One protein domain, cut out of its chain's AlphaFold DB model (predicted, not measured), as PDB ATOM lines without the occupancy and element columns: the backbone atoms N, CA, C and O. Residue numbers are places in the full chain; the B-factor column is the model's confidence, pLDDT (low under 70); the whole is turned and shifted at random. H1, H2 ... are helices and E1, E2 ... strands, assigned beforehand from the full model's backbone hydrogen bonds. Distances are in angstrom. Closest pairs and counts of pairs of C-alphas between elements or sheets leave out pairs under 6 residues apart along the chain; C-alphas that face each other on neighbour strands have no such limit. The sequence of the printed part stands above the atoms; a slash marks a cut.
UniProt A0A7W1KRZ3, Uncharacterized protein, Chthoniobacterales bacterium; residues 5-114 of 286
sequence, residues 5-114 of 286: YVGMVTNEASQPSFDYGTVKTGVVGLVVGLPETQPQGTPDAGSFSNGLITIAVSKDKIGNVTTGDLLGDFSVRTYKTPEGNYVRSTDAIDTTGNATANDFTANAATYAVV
ATOM      1  N   TYR A   5     -31.713 -21.869  -0.486       87.88
ATOM      2  CA  TYR A   5     -30.624 -21.818   0.479       87.88
ATOM      3  C   TYR A   5     -29.612 -20.742   0.089       87.88
ATOM      4  O   TYR A   5     -29.452 -20.415  -1.091       87.88
ATOM      5  N   VAL A   6     -28.918 -20.231   1.100       90.75
ATOM      6  CA  VAL A   6     -27.682 -19.463   0.967       90.75
ATOM      7  C   VAL A   6     -26.607 -20.164   1.782       90.75
ATOM      8  O   VAL A   6     -26.894 -20.699   2.855       90.75
ATOM      9  N   GLY A   7     -25.388 -20.204   1.262       89.50
ATOM     10  CA  GLY A   7     -24.277 -20.907   1.879       89.50
ATOM     11  C   GLY A   7     -23.026 -20.047   1.954       89.50
ATOM     12  O   GLY A   7     -22.794 -19.148   1.145       89.50
ATOM     13  N   MET A   8     -22.222 -20.332   2.974       89.88
ATOM     14  CA  MET A   8     -20.843 -19.885   3.084       89.88
ATOM     15  C   MET A   8     -19.975 -21.116   3.326       89.88
ATOM     16  O   MET A   8     -20.233 -21.891   4.248       89.88
ATOM     17  N   VAL A   9     -18.931 -21.278   2.519       87.25
ATOM     18  CA  VAL A   9     -17.927 -22.330   2.677       87.25
ATOM     19  C   VAL A   9     -16.569 -21.677   2.836       87.25
ATOM     20  O   VAL A   9     -16.184 -20.822   2.038       87.25
ATOM     21  N   THR A  10     -15.831 -22.103   3.851       85.94
ATOM     22  CA  THR A  10     -14.461 -21.660   4.080       85.94
ATOM     23  C   THR A  10     -13.499 -22.743   3.605       85.94
ATOM     24  O   THR A  10     -13.652 -23.904   3.981       85.94
ATOM     25  N   ASN A  11     -12.517 -22.384   2.781       85.31
ATOM     26  CA  ASN A  11     -11.495 -23.330   2.327       85.31
ATOM     27  C   ASN A  11     -10.402 -23.569   3.392       85.31
ATOM     28  O   ASN A  11     -10.396 -22.949   4.456       85.31
ATOM     29  N   GLU A  12      -9.441 -24.448   3.096       84.69
ATOM     30  CA  GLU A  12      -8.316 -24.772   3.994       84.69
ATOM     31  C   GLU A  12      -7.464 -23.547   4.372       84.69
ATOM     32  O   GLU A  12      -6.888 -23.494   5.457       84.69
ATOM     33  N   ALA A  13      -7.433 -22.523   3.514       87.69
ATOM     34  CA  ALA A  13      -6.754 -21.252   3.761       87.69
ATOM     35  C   ALA A  13      -7.611 -20.247   4.560       87.69
ATOM     36  O   ALA A  13      -7.267 -19.069   4.638       87.69
ATOM     37  N   SER A  14      -8.728 -20.687   5.148       85.19
ATOM     38  CA  SER A  14      -9.686 -19.844   5.872       85.19
ATOM     39  C   SER A  14     -10.351 -18.747   5.024       85.19
ATOM     40  O   SER A  14     -10.886 -17.780   5.566       85.19
ATOM     41  N   GLN A  15     -10.348 -18.882   3.694       88.25
ATOM     42  CA  GLN A  15     -10.998 -17.920   2.805       88.25
ATOM     43  C   GLN A  15     -12.468 -18.295   2.584       88.25
ATOM     44  O   GLN A  15     -12.746 -19.433   2.185       88.25
ATOM     45  N   PRO A  16     -13.410 -17.365   2.822       91.81
ATOM     46  CA  PRO A  16     -14.825 -17.608   2.609       91.81
ATOM     47  C   PRO A  16     -15.192 -17.529   1.124       91.81
ATOM     48  O   PRO A  16     -14.706 -16.682   0.378       91.81
ATOM     49  N   SER A  17     -16.115 -18.390   0.721       92.62
ATOM     50  CA  SER A  17     -16.829 -18.370  -0.552       92.62
ATOM     51  C   SER A  17     -18.323 -18.503  -0.273       92.62
ATOM     52  O   SER A  17     -18.702 -19.048   0.763       92.62
ATOM     53  N   PHE A  18     -19.163 -17.984  -1.167       94.25
ATOM     54  CA  PHE A  18     -20.604 -17.901  -0.945       94.25
ATOM     55  C   PHE A  18     -21.373 -18.417  -2.155       94.25
ATOM     56  O   PHE A  18     -20.997 -18.141  -3.297       94.25
ATOM     57  N   ASP A  19     -22.474 -19.112  -1.901       93.75
ATOM     58  CA  ASP A  19     -23.350 -19.667  -2.923       93.75
ATOM     59  C   ASP A  19     -24.827 -19.520  -2.544       93.75
ATOM     60  O   ASP A  19     -25.192 -19.231  -1.402       93.75
ATOM     61  N   TYR A  20     -25.691 -19.678  -3.539       94.25
ATOM     62  CA  TYR A  20     -27.128 -19.781  -3.332       94.25
ATOM     63  C   TYR A  20     -27.733 -20.789  -4.303       94.25
ATOM     64  O   TYR A  20     -27.166 -21.101  -5.358       94.25
ATOM     65  N   GLY A  21     -28.925 -21.266  -3.970       91.94
ATOM     66  CA  GLY A  21     -29.688 -22.094  -4.882       91.94
ATOM     67  C   GLY A  21     -30.993 -22.589  -4.297       91.94
ATOM     68  O   GLY A  21     -31.587 -21.961  -3.421       91.94
ATOM     69  N   THR A  22     -31.442 -23.733  -4.800       90.19
ATOM     70  CA  THR A  22     -32.704 -24.358  -4.376       90.19
ATOM     71  C   THR A  22     -32.449 -25.594  -3.535       90.19
ATOM     72  O   THR A  22     -31.383 -26.200  -3.620       90.19
ATOM     73  N   VAL A  23     -33.437 -25.990  -2.741       83.06
ATOM     74  CA  VAL A  23     -33.447 -27.282  -2.051       83.06
ATOM     75  C   VAL A  23     -34.506 -28.162  -2.701       83.06
ATOM     76  O   VAL A  23     -35.642 -27.731  -2.914       83.06
ATOM     77  N   LYS A  24     -34.133 -29.394  -3.049       79.88
ATOM     78  CA  LYS A  24     -35.055 -30.399  -3.582       79.88
ATOM     79  C   LYS A  24     -35.074 -31.610  -2.675       79.88
ATOM     80  O   LYS A  24     -34.031 -32.160  -2.353       79.88
ATOM     81  N   THR A  25     -36.268 -32.072  -2.342       70.56
ATOM     82  CA  THR A  25     -36.455 -33.344  -1.646       70.56
ATOM     83  C   THR A  25     -36.950 -34.362  -2.659       70.56
ATOM     84  O   THR A  25     -38.069 -34.249  -3.160       70.56
ATOM     85  N   GLY A  26     -36.105 -35.332  -3.009       65.94
ATOM     86  CA  GLY A  26     -36.522 -36.436  -3.871       65.94
ATOM     87  C   GLY A  26     -37.613 -37.265  -3.191       65.94
ATOM     88  O   GLY A  26     -37.560 -37.481  -1.983       65.94
ATOM     89  N   VAL A  27     -38.601 -37.744  -3.945       66.00
ATOM     90  CA  VAL A  27     -39.594 -38.707  -3.446       66.00
ATOM     91  C   VAL A  27     -39.407 -40.004  -4.219       66.00
ATOM     92  O   VAL A  27     -39.525 -40.015  -5.443       66.00
ATOM     93  N   VAL A  28     -39.100 -41.094  -3.511       62.22
ATOM     94  CA  VAL A  28     -38.963 -42.431  -4.105       62.22
ATOM     95  C   VAL A  28     -40.030 -43.329  -3.485       62.22
ATOM     96  O   VAL A  28     -39.903 -43.800  -2.356       62.22
ATOM     97  N   GLY A  29     -41.125 -43.543  -4.217       70.12
ATOM     98  CA  GLY A  29     -42.290 -44.272  -3.707       70.12
ATOM     99  C   GLY A  29     -43.016 -43.499  -2.597       70.12
ATOM    100  O   GLY A  29     -43.378 -42.345  -2.791       70.12
ATOM    101  N   LEU A  30     -43.236 -44.138  -1.443       68.88
ATOM    102  CA  LEU A  30     -43.853 -43.530  -0.246       68.88
ATOM    103  C   LEU A  30     -42.826 -42.911   0.718       68.88
ATOM    104  O   LEU A  30     -43.203 -42.388   1.766       68.88
ATOM    105  N   VAL A  31     -41.532 -42.995   0.400       56.41
ATOM    106  CA  VAL A  31     -40.459 -42.492   1.261       56.41
ATOM    107  C   VAL A  31     -40.035 -41.112   0.771       56.41
ATOM    108  O   VAL A  31     -39.597 -40.941  -0.370       56.41
ATOM    109  N   VAL A  32     -40.163 -40.120   1.653       62.69
ATOM    110  CA  VAL A  32     -39.599 -38.784   1.443       62.69
ATOM    111  C   VAL A  32     -38.084 -38.889   1.619       62.69
ATOM    112  O   VAL A  32     -37.601 -39.315   2.669       62.69
ATOM    113  N   GLY A  33     -37.345 -38.560   0.562       64.75
ATOM    114  CA  GLY A  33     -35.889 -38.593   0.532       64.75
ATOM    115  C   GLY A  33     -35.251 -37.485   1.363       64.75
ATOM    116  O   GLY A  33     -35.916 -36.699   2.039       64.75
ATOM    117  N   LEU A  34     -33.924 -37.425   1.321       66.38
ATOM    118  CA  LEU A  34     -33.179 -36.352   1.970       66.38
ATOM    119  C   LEU A  34     -33.292 -35.067   1.134       66.38
ATOM    120  O   LEU A  34     -33.206 -35.143  -0.092       66.38
ATOM    121  N   PRO A  35     -33.489 -33.894   1.762       70.00
ATOM    122  CA  PRO A  35     -33.348 -32.625   1.065       70.00
ATOM    123  C   PRO A  35     -31.907 -32.450   0.575       70.00
ATOM    124  O   PRO A  35     -30.964 -32.562   1.360       70.00
ATOM    125  N   GLU A  36     -31.746 -32.153  -0.709       74.81
ATOM    126  CA  GLU A  36     -30.464 -31.909  -1.368       74.81
ATOM    127  C   GLU A  36     -30.398 -30.465  -1.869       74.81
ATOM    128  O   GLU A  36     -31.342 -29.958  -2.487       74.81
ATOM    129  N   THR A  37     -29.274 -29.793  -1.613       83.75
ATOM    130  CA  THR A  37     -28.998 -28.459  -2.152       83.75
ATOM    131  C   THR A  37     -28.608 -28.557  -3.623       83.75
ATOM    132  O   THR A  37     -27.842 -29.423  -4.039       83.75
ATOM    133  N   GLN A  38     -29.152 -27.651  -4.427       86.88
ATOM    134  CA  GLN A  38     -28.895 -27.530  -5.856       86.88
ATOM    135  C   GLN A  38     -28.352 -26.121  -6.109       86.88
ATOM    136  O   GLN A  38     -29.160 -25.181  -6.189       86.88
ATOM    137  N   PRO A  39     -27.017 -25.956  -6.183       88.31
ATOM    138  CA  PRO A  39     -26.391 -24.660  -6.407       88.31
ATOM    139  C   PRO A  39     -26.858 -24.039  -7.719       88.31
ATOM    140  O   PRO A  39     -26.902 -24.705  -8.754       88.31
ATOM    141  N   GLN A  40     -27.205 -22.756  -7.677       92.56
ATOM    142  CA  GLN A  40     -27.612 -21.986  -8.853       92.56
ATOM    143  C   GLN A  40     -26.593 -20.914  -9.234       92.56
ATOM    144  O   GLN A  40     -26.507 -20.555 -10.406       92.56
ATOM    145  N   GLY A  41     -25.795 -20.425  -8.282       92.56
ATOM    146  CA  GLY A  41     -24.724 -19.478  -8.570       92.56
ATOM    147  C   GLY A  41     -24.206 -18.759  -7.333       92.56
ATOM    148  O   GLY A  41     -24.374 -19.218  -6.204       92.56
ATOM    149  N   THR A  42     -23.575 -17.607  -7.565       93.94
ATOM    150  CA  THR A  42     -23.061 -16.725  -6.514       93.94
ATOM    151  C   THR A  42     -24.095 -15.663  -6.120       93.94
ATOM    152  O   THR A  42     -24.764 -15.104  -7.002       93.94
ATOM    153  N   PRO A  43     -24.225 -15.346  -4.820       95.50
ATOM    154  CA  PRO A  43     -25.092 -14.265  -4.358       95.50
ATOM    155  C   PRO A  43     -24.606 -12.899  -4.873       95.50
ATOM    156  O   PRO A  43     -23.488 -12.773  -5.372       95.50
ATOM    157  N   ASP A  44     -25.446 -11.870  -4.756       95.75
ATOM    158  CA  ASP A  44     -25.105 -10.502  -5.181       95.75
ATOM    159  C   ASP A  44     -24.058  -9.858  -4.274       95.75
ATOM    160  O   ASP A  44     -23.218  -9.085  -4.729       95.75
ATOM    161  N   ALA A  45     -24.083 -10.211  -2.990       95.81
ATOM    162  CA  ALA A  45     -23.022  -9.893  -2.053       95.81
ATOM    163  C   ALA A  45     -22.876 -11.013  -1.021       95.81
ATOM    164  O   ALA A  45     -23.860 -11.631  -0.612       95.81
ATOM    165  N   GLY A  46     -21.643 -11.239  -0.580       95.06
ATOM    166  CA  GLY A  46     -21.304 -12.157   0.500       95.06
ATOM    167  C   GLY A  46     -20.152 -11.577   1.309       95.06
ATOM    168  O   GLY A  46     -19.143 -11.162   0.736       95.06
ATOM    169  N   SER A  47     -20.296 -11.502   2.628       94.75
ATOM    170  CA  SER A  47     -19.228 -11.053   3.516       94.75
ATOM    171  C   SER A  47     -19.228 -11.818   4.832       94.75
ATOM    172  O   SER A  47     -20.262 -12.278   5.318       94.75
ATOM    173  N   PHE A  48     -18.032 -11.948   5.404       92.88
ATOM    174  CA  PHE A  48     -17.821 -12.469   6.744       92.88
ATOM    175  C   PHE A  48     -16.846 -11.552   7.473       92.88
ATOM    176  O   PHE A  48     -15.683 -11.441   7.085       92.88
ATOM    177  N   SER A  49     -17.328 -10.853   8.496       92.44
ATOM    178  CA  SER A  49     -16.519  -9.918   9.280       92.44
ATOM    179  C   SER A  49     -17.024  -9.869  10.714       92.44
ATOM    180  O   SER A  49     -18.229  -9.813  10.945       92.44
ATOM    181  N   ASN A  50     -16.109  -9.902  11.687       90.19
ATOM    182  CA  ASN A  50     -16.423  -9.848  13.120       90.19
ATOM    183  C   ASN A  50     -17.487 -10.871  13.574       90.19
ATOM    184  O   ASN A  50     -18.321 -10.570  14.422       90.19
ATOM    185  N   GLY A  51     -17.478 -12.077  12.993       83.06
ATOM    186  CA  GLY A  51     -18.450 -13.130  13.314       83.06
ATOM    187  C   GLY A  51     -19.822 -12.970  12.648       83.06
ATOM    188  O   GLY A  51     -20.663 -13.850  12.801       83.06
ATOM    189  N   LEU A  52     -20.052 -11.896  11.885       84.12
ATOM    190  CA  LEU A  52     -21.284 -11.677  11.129       84.12
ATOM    191  C   LEU A  52     -21.127 -12.173   9.688       84.12
ATOM    192  O   LEU A  52     -20.224 -11.731   8.975       84.12
ATOM    193  N   ILE A  53     -22.033 -13.055   9.262       88.62
ATOM    194  CA  ILE A  53     -22.183 -13.482   7.866       88.62
ATOM    195  C   ILE A  53     -23.320 -12.667   7.247       88.62
ATOM    196  O   ILE A  53     -24.435 -12.679   7.761       88.62
ATOM    197  N   THR A  54     -23.052 -11.962   6.149       91.25
ATOM    198  CA  THR A  54     -24.082 -11.262   5.367       91.25
ATOM    199  C   THR A  54     -24.099 -11.817   3.955       91.25
ATOM    200  O   THR A  54     -23.082 -11.774   3.269       91.25
ATOM    201  N   ILE A  55     -25.253 -12.322   3.518       92.81
ATOM    202  CA  ILE A  55     -25.466 -12.794   2.148       92.81
ATOM    203  C   ILE A  55     -26.693 -12.078   1.590       92.81
ATOM    204  O   ILE A  55     -27.768 -12.144   2.182       92.81
ATOM    205  N   ALA A  56     -26.528 -11.393   0.461       92.38
ATOM    206  CA  ALA A  56     -27.604 -10.697  -0.231       92.38
ATOM    207  C   ALA A  56     -27.907 -11.394  -1.558       92.38
ATOM    208  O   ALA A  56     -27.010 -11.610  -2.374       92.38
ATOM    209  N   VAL A  57     -29.179 -11.732  -1.767       92.19
ATOM    210  CA  VAL A  57     -29.675 -12.331  -3.007       92.19
ATOM    211  C   VAL A  57     -30.887 -11.536  -3.473       92.19
ATOM    212  O   VAL A  57     -31.832 -11.319  -2.717       92.19
ATOM    213  N   SER A  58     -30.848 -11.097  -4.721       90.94
ATOM    214  CA  SER A  58     -31.904 -10.330  -5.361       90.94
ATOM    215  C   SER A  58     -33.152 -11.190  -5.498       90.94
ATOM    216  O   SER A  58     -33.081 -12.382  -5.799       90.94
ATOM    217  N   LYS A  59     -34.323 -10.595  -5.266       87.25
ATOM    218  CA  LYS A  59     -35.592 -11.332  -5.209       87.25
ATOM    219  C   LYS A  59     -35.901 -12.118  -6.487       87.25
ATOM    220  O   LYS A  59     -36.494 -13.187  -6.413       87.25
ATOM    221  N   ASP A  60     -35.477 -11.631  -7.651       90.00
ATOM    222  CA  ASP A  60     -35.633 -12.305  -8.944       90.00
ATOM    223  C   ASP A  60     -34.871 -13.635  -9.023       90.00
ATOM    224  O   ASP A  60     -35.326 -14.559  -9.697       90.00
ATOM    225  N   LYS A  61     -33.788 -13.786  -8.251       90.50
ATOM    226  CA  LYS A  61     -33.040 -15.044  -8.109       90.50
ATOM    227  C   LYS A  61     -33.719 -16.060  -7.185       90.50
ATOM    228  O   LYS A  61     -33.373 -17.236  -7.232       90.50
ATOM    229  N   ILE A  62     -34.681 -15.632  -6.365       88.50
ATOM    230  CA  ILE A  62     -35.353 -16.462  -5.348       88.50
ATOM    231  C   ILE A  62     -36.881 -16.446  -5.483       88.50
ATOM    232  O   ILE A  62     -37.617 -16.421  -4.504       88.50
ATOM    233  N   GLY A  63     -37.382 -16.484  -6.718       86.81
ATOM    234  CA  GLY A  63     -38.818 -16.646  -6.973       86.81
ATOM    235  C   GLY A  63     -39.639 -15.357  -6.909       86.81
ATOM    236  O   GLY A  63     -40.857 -15.433  -6.811       86.81
ATOM    237  N   ASN A  64     -38.994 -14.192  -7.025       87.69
ATOM    238  CA  ASN A  64     -39.615 -12.864  -7.031       87.69
ATOM    239  C   ASN A  64     -40.441 -12.554  -5.780       87.69
ATOM    240  O   ASN A  64     -41.511 -11.967  -5.893       87.69
ATOM    241  N   VAL A  65     -39.918 -12.911  -4.605       85.19
ATOM    242  CA  VAL A  65     -40.586 -12.665  -3.319       85.19
ATOM    243  C   VAL A  65     -40.993 -11.192  -3.175       85.19
ATOM    244  O   VAL A  65     -40.215 -10.285  -3.487       85.19
ATOM    245  N   THR A  66     -42.218 -10.967  -2.717       82.44
ATOM    246  CA  THR A  66     -42.863  -9.664  -2.537       82.44
ATOM    247  C   THR A  66     -43.277  -9.440  -1.085       82.44
ATOM    248  O   THR A  66     -43.340 -10.371  -0.281       82.44
ATOM    249  N   THR A  67     -43.541  -8.185  -0.723       78.12
ATOM    250  CA  THR A  67     -44.072  -7.849   0.600       78.12
ATOM    251  C   THR A  67     -45.408  -8.554   0.841       78.12
ATOM    252  O   THR A  67     -46.290  -8.533  -0.013       78.12
ATOM    253  N   GLY A  68     -45.560  -9.155   2.019       76.50
ATOM    254  CA  GLY A  68     -46.726  -9.952   2.399       76.50
ATOM    255  C   GLY A  68     -46.589 -11.444   2.092       76.50
ATOM    256  O   GLY A  68     -47.371 -12.229   2.630       76.50
ATOM    257  N   ASP A  69     -45.587 -11.856   1.305       81.19
ATOM    258  CA  ASP A  69     -45.305 -13.277   1.115       81.19
ATOM    259  C   ASP A  69     -44.930 -13.930   2.447       81.19
ATOM    260  O   ASP A  69     -44.187 -13.381   3.267       81.19
ATOM    261  N   LEU A  70     -45.455 -15.133   2.656       79.81
ATOM    262  CA  LEU A  70     -45.257 -15.889   3.881       79.81
ATOM    263  C   LEU A  70     -43.979 -16.726   3.797       79.81
ATOM    264  O   LEU A  70     -43.777 -17.492   2.852       79.81
ATOM    265  N   LEU A  71     -43.137 -16.619   4.822       75.94
ATOM    266  CA  LEU A  71     -41.974 -17.477   5.012       75.94
ATOM    267  C   LEU A  71     -42.337 -18.583   6.001       75.94
ATOM    268  O   LEU A  71     -42.631 -18.328   7.170       75.94
ATOM    269  N   GLY A  72     -42.333 -19.823   5.510       70.94
ATOM    270  CA  GLY A  72     -42.750 -20.984   6.296       70.94
ATOM    271  C   GLY A  72     -41.778 -21.353   7.419       70.94
ATOM    272  O   GLY A  72     -42.220 -21.654   8.522       70.94
ATOM    273  N   ASP A  73     -40.472 -21.327   7.147       72.06
ATOM    274  CA  ASP A  73     -39.420 -21.681   8.107       72.06
ATOM    275  C   ASP A  73     -38.087 -21.026   7.712       72.06
ATOM    276  O   ASP A  73     -37.819 -20.800   6.527       72.06
ATOM    277  N   PHE A  74     -37.245 -20.755   8.707       75.75
ATOM    278  CA  PHE A  74     -35.830 -20.469   8.532       75.75
ATOM    279  C   PHE A  74     -35.028 -21.551   9.251       75.75
ATOM    280  O   PHE A  74     -35.124 -21.699  10.467       75.75
ATOM    281  N   SER A  75     -34.223 -22.295   8.493       74.62
ATOM    282  CA  SER A  75     -33.368 -23.347   9.035       74.62
ATOM    283  C   SER A  75     -31.905 -23.002   8.798       74.62
ATOM    284  O   SER A  75     -31.468 -22.854   7.655       74.62
ATOM    285  N   VAL A  76     -31.137 -22.905   9.884       73.00
ATOM    286  CA  VAL A  76     -29.677 -22.795   9.823       73.00
ATOM    287  C   VAL A  76     -29.074 -24.173  10.012       73.00
ATOM    288  O   VAL A  76     -29.430 -24.908  10.936       73.00
ATOM    289  N   ARG A  77     -28.124 -24.525   9.145       70.50
ATOM    290  CA  ARG A  77     -27.383 -25.776   9.254       70.50
ATOM    291  C   ARG A  77     -25.903 -25.553   8.998       70.50
ATOM    292  O   ARG A  77     -25.517 -25.042   7.953       70.50
ATOM    293  N   THR A  78     -25.085 -26.033   9.926       64.88
ATOM    294  CA  THR A  78     -23.634 -26.116   9.749       64.88
ATOM    295  C   THR A  78     -23.267 -27.516   9.270       64.88
ATOM    296  O   THR A  78     -23.606 -28.508   9.919       64.88
ATOM    297  N   TYR A  79     -22.556 -27.604   8.147       64.62
ATOM    298  CA  TYR A  79     -21.969 -28.852   7.662       64.62
ATOM    299  C   TYR A  79     -20.464 -28.838   7.934       64.62
ATOM    300  O   TYR A  79     -19.782 -27.871   7.605       64.62
ATOM    301  N   LYS A  80     -19.923 -29.922   8.495       55.38
ATOM    302  CA  LYS A  80     -18.477 -30.175   8.480       55.38
ATOM    303  C   LYS A  80     -18.186 -31.052   7.270       55.38
ATOM    304  O   LYS A  80     -18.729 -32.150   7.199       55.38
ATOM    305  N   THR A  81     -17.339 -30.615   6.341       54.06
ATOM    306  CA  THR A  81     -16.882 -31.495   5.253       54.06
ATOM    307  C   THR A  81     -15.373 -31.407   5.074       54.06
ATOM    308  O   THR A  81     -14.822 -30.314   4.983       54.06
ATOM    309  N   PRO A  82     -14.705 -32.572   5.089       50.22
ATOM    310  CA  PRO A  82     -13.578 -32.761   4.175       50.22
ATOM    311  C   PRO A  82     -13.756 -33.933   3.182       50.22
ATOM    312  O   PRO A  82     -12.984 -34.023   2.240       50.22
ATOM    313  N   GLU A  83     -14.745 -34.830   3.332       52.88
ATOM    314  CA  GLU A  83     -14.704 -36.155   2.655       52.88
ATOM    315  C   GLU A  83     -16.070 -36.696   2.163       52.88
ATOM    316  O   GLU A  83     -16.360 -37.882   2.271       52.88
ATOM    317  N   GLY A  84     -16.958 -35.848   1.633       50.34
ATOM    318  CA  GLY A  84     -18.163 -36.322   0.918       50.34
ATOM    319  C   GLY A  84     -19.254 -37.001   1.769       50.34
ATOM    320  O   GLY A  84     -20.247 -37.474   1.225       50.34
ATOM    321  N   ASN A  85     -19.117 -37.015   3.095       47.47
ATOM    322  CA  ASN A  85     -20.154 -37.494   4.003       47.47
ATOM    323  C   ASN A  85     -21.063 -36.336   4.436       47.47
ATOM    324  O   ASN A  85     -20.621 -35.409   5.116       47.47
ATOM    325  N   TYR A  86     -22.353 -36.414   4.093       52.81
ATOM    326  CA  TYR A  86     -23.388 -35.547   4.658       52.81
ATOM    327  C   TYR A  86     -23.594 -35.908   6.132       52.81
ATOM    328  O   TYR A  86     -24.468 -36.703   6.480       52.81
ATOM    329  N   VAL A  87     -22.786 -35.344   7.028       49.41
ATOM    330  CA  VAL A  87     -23.057 -35.471   8.460       49.41
ATOM    331  C   VAL A  87     -24.252 -34.578   8.762       49.41
ATOM    332  O   VAL A  87     -24.156 -33.349   8.734       49.41
ATOM    333  N   ARG A  88     -25.406 -35.192   9.047       51.81
ATOM    334  CA  ARG A  88     -26.465 -34.507   9.785       51.81
ATOM    335  C   ARG A  88     -25.842 -34.090  11.113       51.81
ATOM    336  O   ARG A  88     -25.684 -34.927  11.992       51.81
ATOM    337  N   SER A  89     -25.460 -32.822  11.245       48.00
ATOM    338  CA  SER A  89     -25.227 -32.246  12.565       48.00
ATOM    339  C   SER A  89     -26.524 -32.433  13.353       48.00
ATOM    340  O   SER A  89     -27.561 -31.876  12.987       48.00
ATOM    341  N   THR A  90     -26.485 -33.290  14.370       46.66
ATOM    342  CA  THR A  90     -27.495 -33.346  15.433       46.66
ATOM    343  C   THR A  90     -27.316 -32.202  16.427       46.66
ATOM    344  O   THR A  90     -28.170 -32.006  17.284       46.66
ATOM    345  N   ASP A  91     -26.227 -31.443  16.299       43.81
ATOM    346  CA  ASP A  91     -25.699 -30.609  17.375       43.81
ATOM    347  C   ASP A  91     -26.076 -29.128  17.218       43.81
ATOM    348  O   ASP A  91     -25.967 -28.372  18.177       43.81
ATOM    349  N   ALA A  92     -26.559 -28.704  16.041       50.09
ATOM    350  CA  ALA A  92     -27.130 -27.370  15.838       50.09
ATOM    351  C   ALA A  92     -28.014 -27.319  14.579       50.09
ATOM    352  O   ALA A  92     -27.533 -27.044  13.476       50.09
ATOM    353  N   ILE A  93     -29.308 -27.600  14.740       57.06
ATOM    354  CA  ILE A  93     -30.347 -27.116  13.826       57.06
ATOM    355  C   ILE A  93     -31.113 -26.065  14.618       57.06
ATOM    356  O   ILE A  93     -31.848 -26.417  15.539       57.06
ATOM    357  N   ASP A  94     -30.921 -24.797  14.271       58.19
ATOM    358  CA  ASP A  94     -31.836 -23.741  14.694       58.19
ATOM    359  C   ASP A  94     -32.878 -23.612  13.579       58.19
ATOM    360  O   ASP A  94     -32.572 -23.159  12.471       58.19
ATOM    361  N   THR A  95     -34.058 -24.187  13.816       66.88
ATOM    362  CA  THR A  95     -35.228 -24.060  12.941       66.88
ATOM    363  C   THR A  95     -36.265 -23.253  13.690       66.88
ATOM    364  O   THR A  95     -36.556 -23.516  14.858       66.88
ATOM    365  N   THR A  96     -36.807 -22.248  13.018       61.28
ATOM    366  CA  THR A  96     -37.846 -21.392  13.584       61.28
ATOM    367  C   THR A  96     -39.252 -21.964  13.357       61.28
ATOM    368  O   THR A  96     -40.233 -21.471  13.919       61.28
ATOM    369  N   GLY A  97     -39.365 -23.027  12.559       58.69
ATOM    370  CA  GLY A  97     -40.587 -23.765  12.292       58.69
ATOM    371  C   GLY A  97     -41.019 -24.650  13.462       58.69
ATOM    372  O   GLY A  97     -40.241 -25.411  14.037       58.69
ATOM    373  N   ASN A  98     -42.312 -24.609  13.786       54.84
ATOM    374  CA  ASN A  98     -42.926 -25.647  14.608       54.84
ATOM    375  C   ASN A  98     -43.035 -26.930  13.764       54.84
ATOM    376  O   ASN A  98     -43.514 -26.872  12.633       54.84
ATOM    377  N   ALA A  99     -42.654 -28.090  14.305       49.91
ATOM    378  CA  ALA A  99     -42.646 -29.384  13.606       49.91
ATOM    379  C   ALA A  99     -44.017 -29.819  13.025       49.91
ATOM    380  O   ALA A  99     -44.097 -30.808  12.298       49.91
ATOM    381  N   THR A 100     -45.095 -29.091  13.337       47.31
ATOM    382  CA  THR A 100     -46.465 -29.302  12.849       47.31
ATOM    383  C   THR A 100     -47.016 -28.169  11.974       47.31
ATOM    384  O   THR A 100     -48.188 -28.221  11.608       47.31
ATOM    385  N   ALA A 101     -46.215 -27.158  11.614       45.78
ATOM    386  CA  ALA A 101     -46.659 -26.058  10.758       45.78
ATOM    387  C   ALA A 101     -46.933 -26.563   9.329       45.78
ATOM    388  O   ALA A 101     -46.028 -26.793   8.529       45.78
ATOM    389  N   ASN A 102     -48.208 -26.770   9.020       47.25
ATOM    390  CA  ASN A 102     -48.721 -26.979   7.675       47.25
ATOM    391  C   ASN A 102     -49.792 -25.916   7.399       47.25
ATOM    392  O   ASN A 102     -50.390 -25.381   8.328       47.25
ATOM    393  N   ASP A 103     -50.046 -25.631   6.123       46.06
ATOM    394  CA  ASP A 103     -50.949 -24.562   5.654       46.06
ATOM    395  C   ASP A 103     -52.414 -24.707   6.150       46.06
ATOM    396  O   ASP A 103     -53.246 -23.831   5.938       46.06
ATOM    397  N   PHE A 104     -52.751 -25.823   6.817       45.09
ATOM    398  CA  PHE A 104     -54.117 -26.231   7.166       45.09
ATOM    399  C   PHE A 104     -54.364 -26.477   8.664       45.09
ATOM    400  O   PHE A 104     -55.454 -26.915   9.033       45.09
ATOM    401  N   THR A 105     -53.406 -26.198   9.550       41.69
ATOM    402  CA  THR A 105     -53.632 -26.240  11.006       41.69
ATOM    403  C   THR A 105     -53.134 -24.956  11.664       41.69
ATOM    404  O   THR A 105     -52.352 -24.226  11.071       41.69
ATOM    405  N   ALA A 106     -53.682 -24.626  12.839       43.81
ATOM    406  CA  ALA A 106     -53.800 -23.291  13.449       43.81
ATOM    407  C   ALA A 106     -52.500 -22.536  13.831       43.81
ATOM    408  O   ALA A 106     -52.502 -21.762  14.786       43.81
ATOM    409  N   ASN A 107     -51.413 -22.705  13.082       49.03
ATOM    410  CA  ASN A 107     -50.155 -21.994  13.245       49.03
ATOM    411  C   ASN A 107     -49.818 -21.337  11.899       49.03
ATOM    412  O   ASN A 107     -49.081 -21.899  11.089       49.03
ATOM    413  N   ALA A 108     -50.423 -20.175  11.639       48.47
ATOM    414  CA  ALA A 108     -50.113 -19.344  10.479       48.47
ATOM    415  C   ALA A 108     -48.598 -19.073  10.400       48.47
ATOM    416  O   ALA A 108     -47.937 -19.034  11.437       48.47
ATOM    417  N   ALA A 109     -48.071 -18.918   9.182       54.69
ATOM    418  CA  ALA A 109     -46.655 -18.695   8.885       54.69
ATOM    419  C   ALA A 109     -45.900 -17.905   9.967       54.69
ATOM    420  O   ALA A 109     -46.329 -16.820  10.365       54.69
ATOM    421  N   THR A 110     -44.766 -18.442  10.424       61.88
ATOM    422  CA  THR A 110     -44.014 -17.857  11.543       61.88
ATOM    423  C   THR A 110     -43.432 -16.482  11.186       61.88
ATOM    424  O   THR A 110     -43.240 -15.653  12.076       61.88
ATOM    425  N   TYR A 111     -43.198 -16.200   9.895       68.81
ATOM    426  CA  TYR A 111     -42.663 -14.922   9.417       68.81
ATOM    427  C   TYR A 111     -43.321 -14.482   8.102       68.81
ATOM    428  O   TYR A 111     -43.726 -15.304   7.282       68.81
ATOM    429  N   ALA A 112     -43.375 -13.171   7.875       74.31
ATOM    430  CA  ALA A 112     -43.774 -12.571   6.605       74.31
ATOM    431  C   ALA A 112     -42.639 -11.698   6.067       74.31
ATOM    432  O   ALA A 112     -41.914 -11.059   6.836       74.31
ATOM    433  N   VAL A 113     -42.490 -11.650   4.746       79.19
ATOM    434  CA  VAL A 113     -41.576 -10.710   4.101       79.19
ATOM    435  C   VAL A 113     -42.179  -9.320   4.182       79.19
ATOM    436  O   VAL A 113     -43.230  -9.052   3.609       79.19
ATOM    437  N   VAL A 114     -41.504  -8.426   4.896       74.69
ATOM    438  CA  VAL A 114     -41.952  -7.037   5.061       74.69
ATOM    439  C   VAL A 114     -41.377  -6.096   3.996       74.69
ATOM    440  O   VAL A 114     -41.904  -5.009   3.798       74.69
TER     441      VAL A 114
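AT A GLANCE: This is residues 5 to 114 of the 286 residues of an uncharacterized protein of Chthoniobacterales bacterium (UniProt A0A7W1KRZ3). A long, strongly twisted sheet of three strands, E1, E2 and E3, has a short two-stranded hairpin, E4 and E5, lying across one end of it, and the two sheets make a small sandwich that is only partly face to face. The hairpin of E2 and E3 runs on from that end as a long arm, while a third, very small hairpin of E6 and E7 lies near E1 among wide loops. The printed part has 110 residues, with one short named helix and seven named strands in the order E1 E2 E3 E4 E5 H1 E6 E7; the strands of each sheet are antiparallel, and the order of the largest is E1 - E2 - E3. The class is mostly strand, but under half of the residues, 50 of 110, are in named elements. The whole is only just loose, close to compact, with a radius of gyration of the C-alphas of 15.9 A and spans of 48 by 35 by 25 A.

HOW THE PARTS SIT: E1, residues 5 to 10, and E2, residues 16 to 28, are a hairpin, antiparallel at 131 degrees, with N 7 and O 19 within hydrogen-bond range at 2.8 A. E2 bends by 57 degrees at residue 20. E2 and E3, residues 31 to 41, are also a hairpin, antiparallel at 149 degrees, with N 24 and O 36 at 2.9 A and N 33 and O 26 at 2.8 A. E1, E2 and E3 form a meander, each strand the antiparallel neighbour of the one before, with E1 and E3 as edge strands. After a tight link come E4, residues 45 to 49, and E5, residues 52 to 56, a hairpin antiparallel at 176 degrees, with N 47 and O 54 at 2.9 A. This sheet and the first form a sandwich, two sheets face to face: the facing parts are 9.5 A centre to centre, their best planes 6 degrees apart and their strands at 75 degrees. The closest C-alphas of E2 and E4 are those of Phe 18 and Gly 46, 6.0 A apart; those of E1 and E5 are Val 6 and Ile 55, 7.1 A apart. H1, residues 59 to 62, only grazes the sheet of E1, E2 and E3, with its residues 61 to 62. H1 is too short for an O i to N i+4 pair, and its one O i to N i+3 pair is within range. E6, residues 75 to 77, and E7, residues 93 to 95, are a hairpin, antiparallel at 168 degrees, with N 76 and O 94 at 3.0 A. E1 and E6 are near each other, with 5 pairs of C-alphas within 10 A, while E7 and E1 are apart.

IN THESE COORDINATES: E1 begins at C-alpha 5, (-30.624, -21.818, 0.479), and is 16.6 A long. E2, the longest strand by residues, measures 35.3 A and ends at C-alpha 28, (-38.963, -42.431, -4.105). E3 measures 29.6 A, E4 13.1 A and E5 13.0 A. H1 is 5.1 A long and E6 6.5 A. E7 is 5.8 A long and ends at C-alpha 95, (-35.228, -24.060, 12.941).

THE WHOLE: The two C-alphas farthest apart are those of Ala 13 and Ala 106, 48.1 A. The printed part has no cut. The links H1 to E6, with 12 residues, and E6 to E7, with 15, are long, and residues 96 to 114 hold no named element. Residues 70 to 71 pair with residues 111 to 112, antiparallel. The mean pLDDT of the printed part is 73.8, and residues 26 to 28, 30 to 34 and 78 to 111 are under 70.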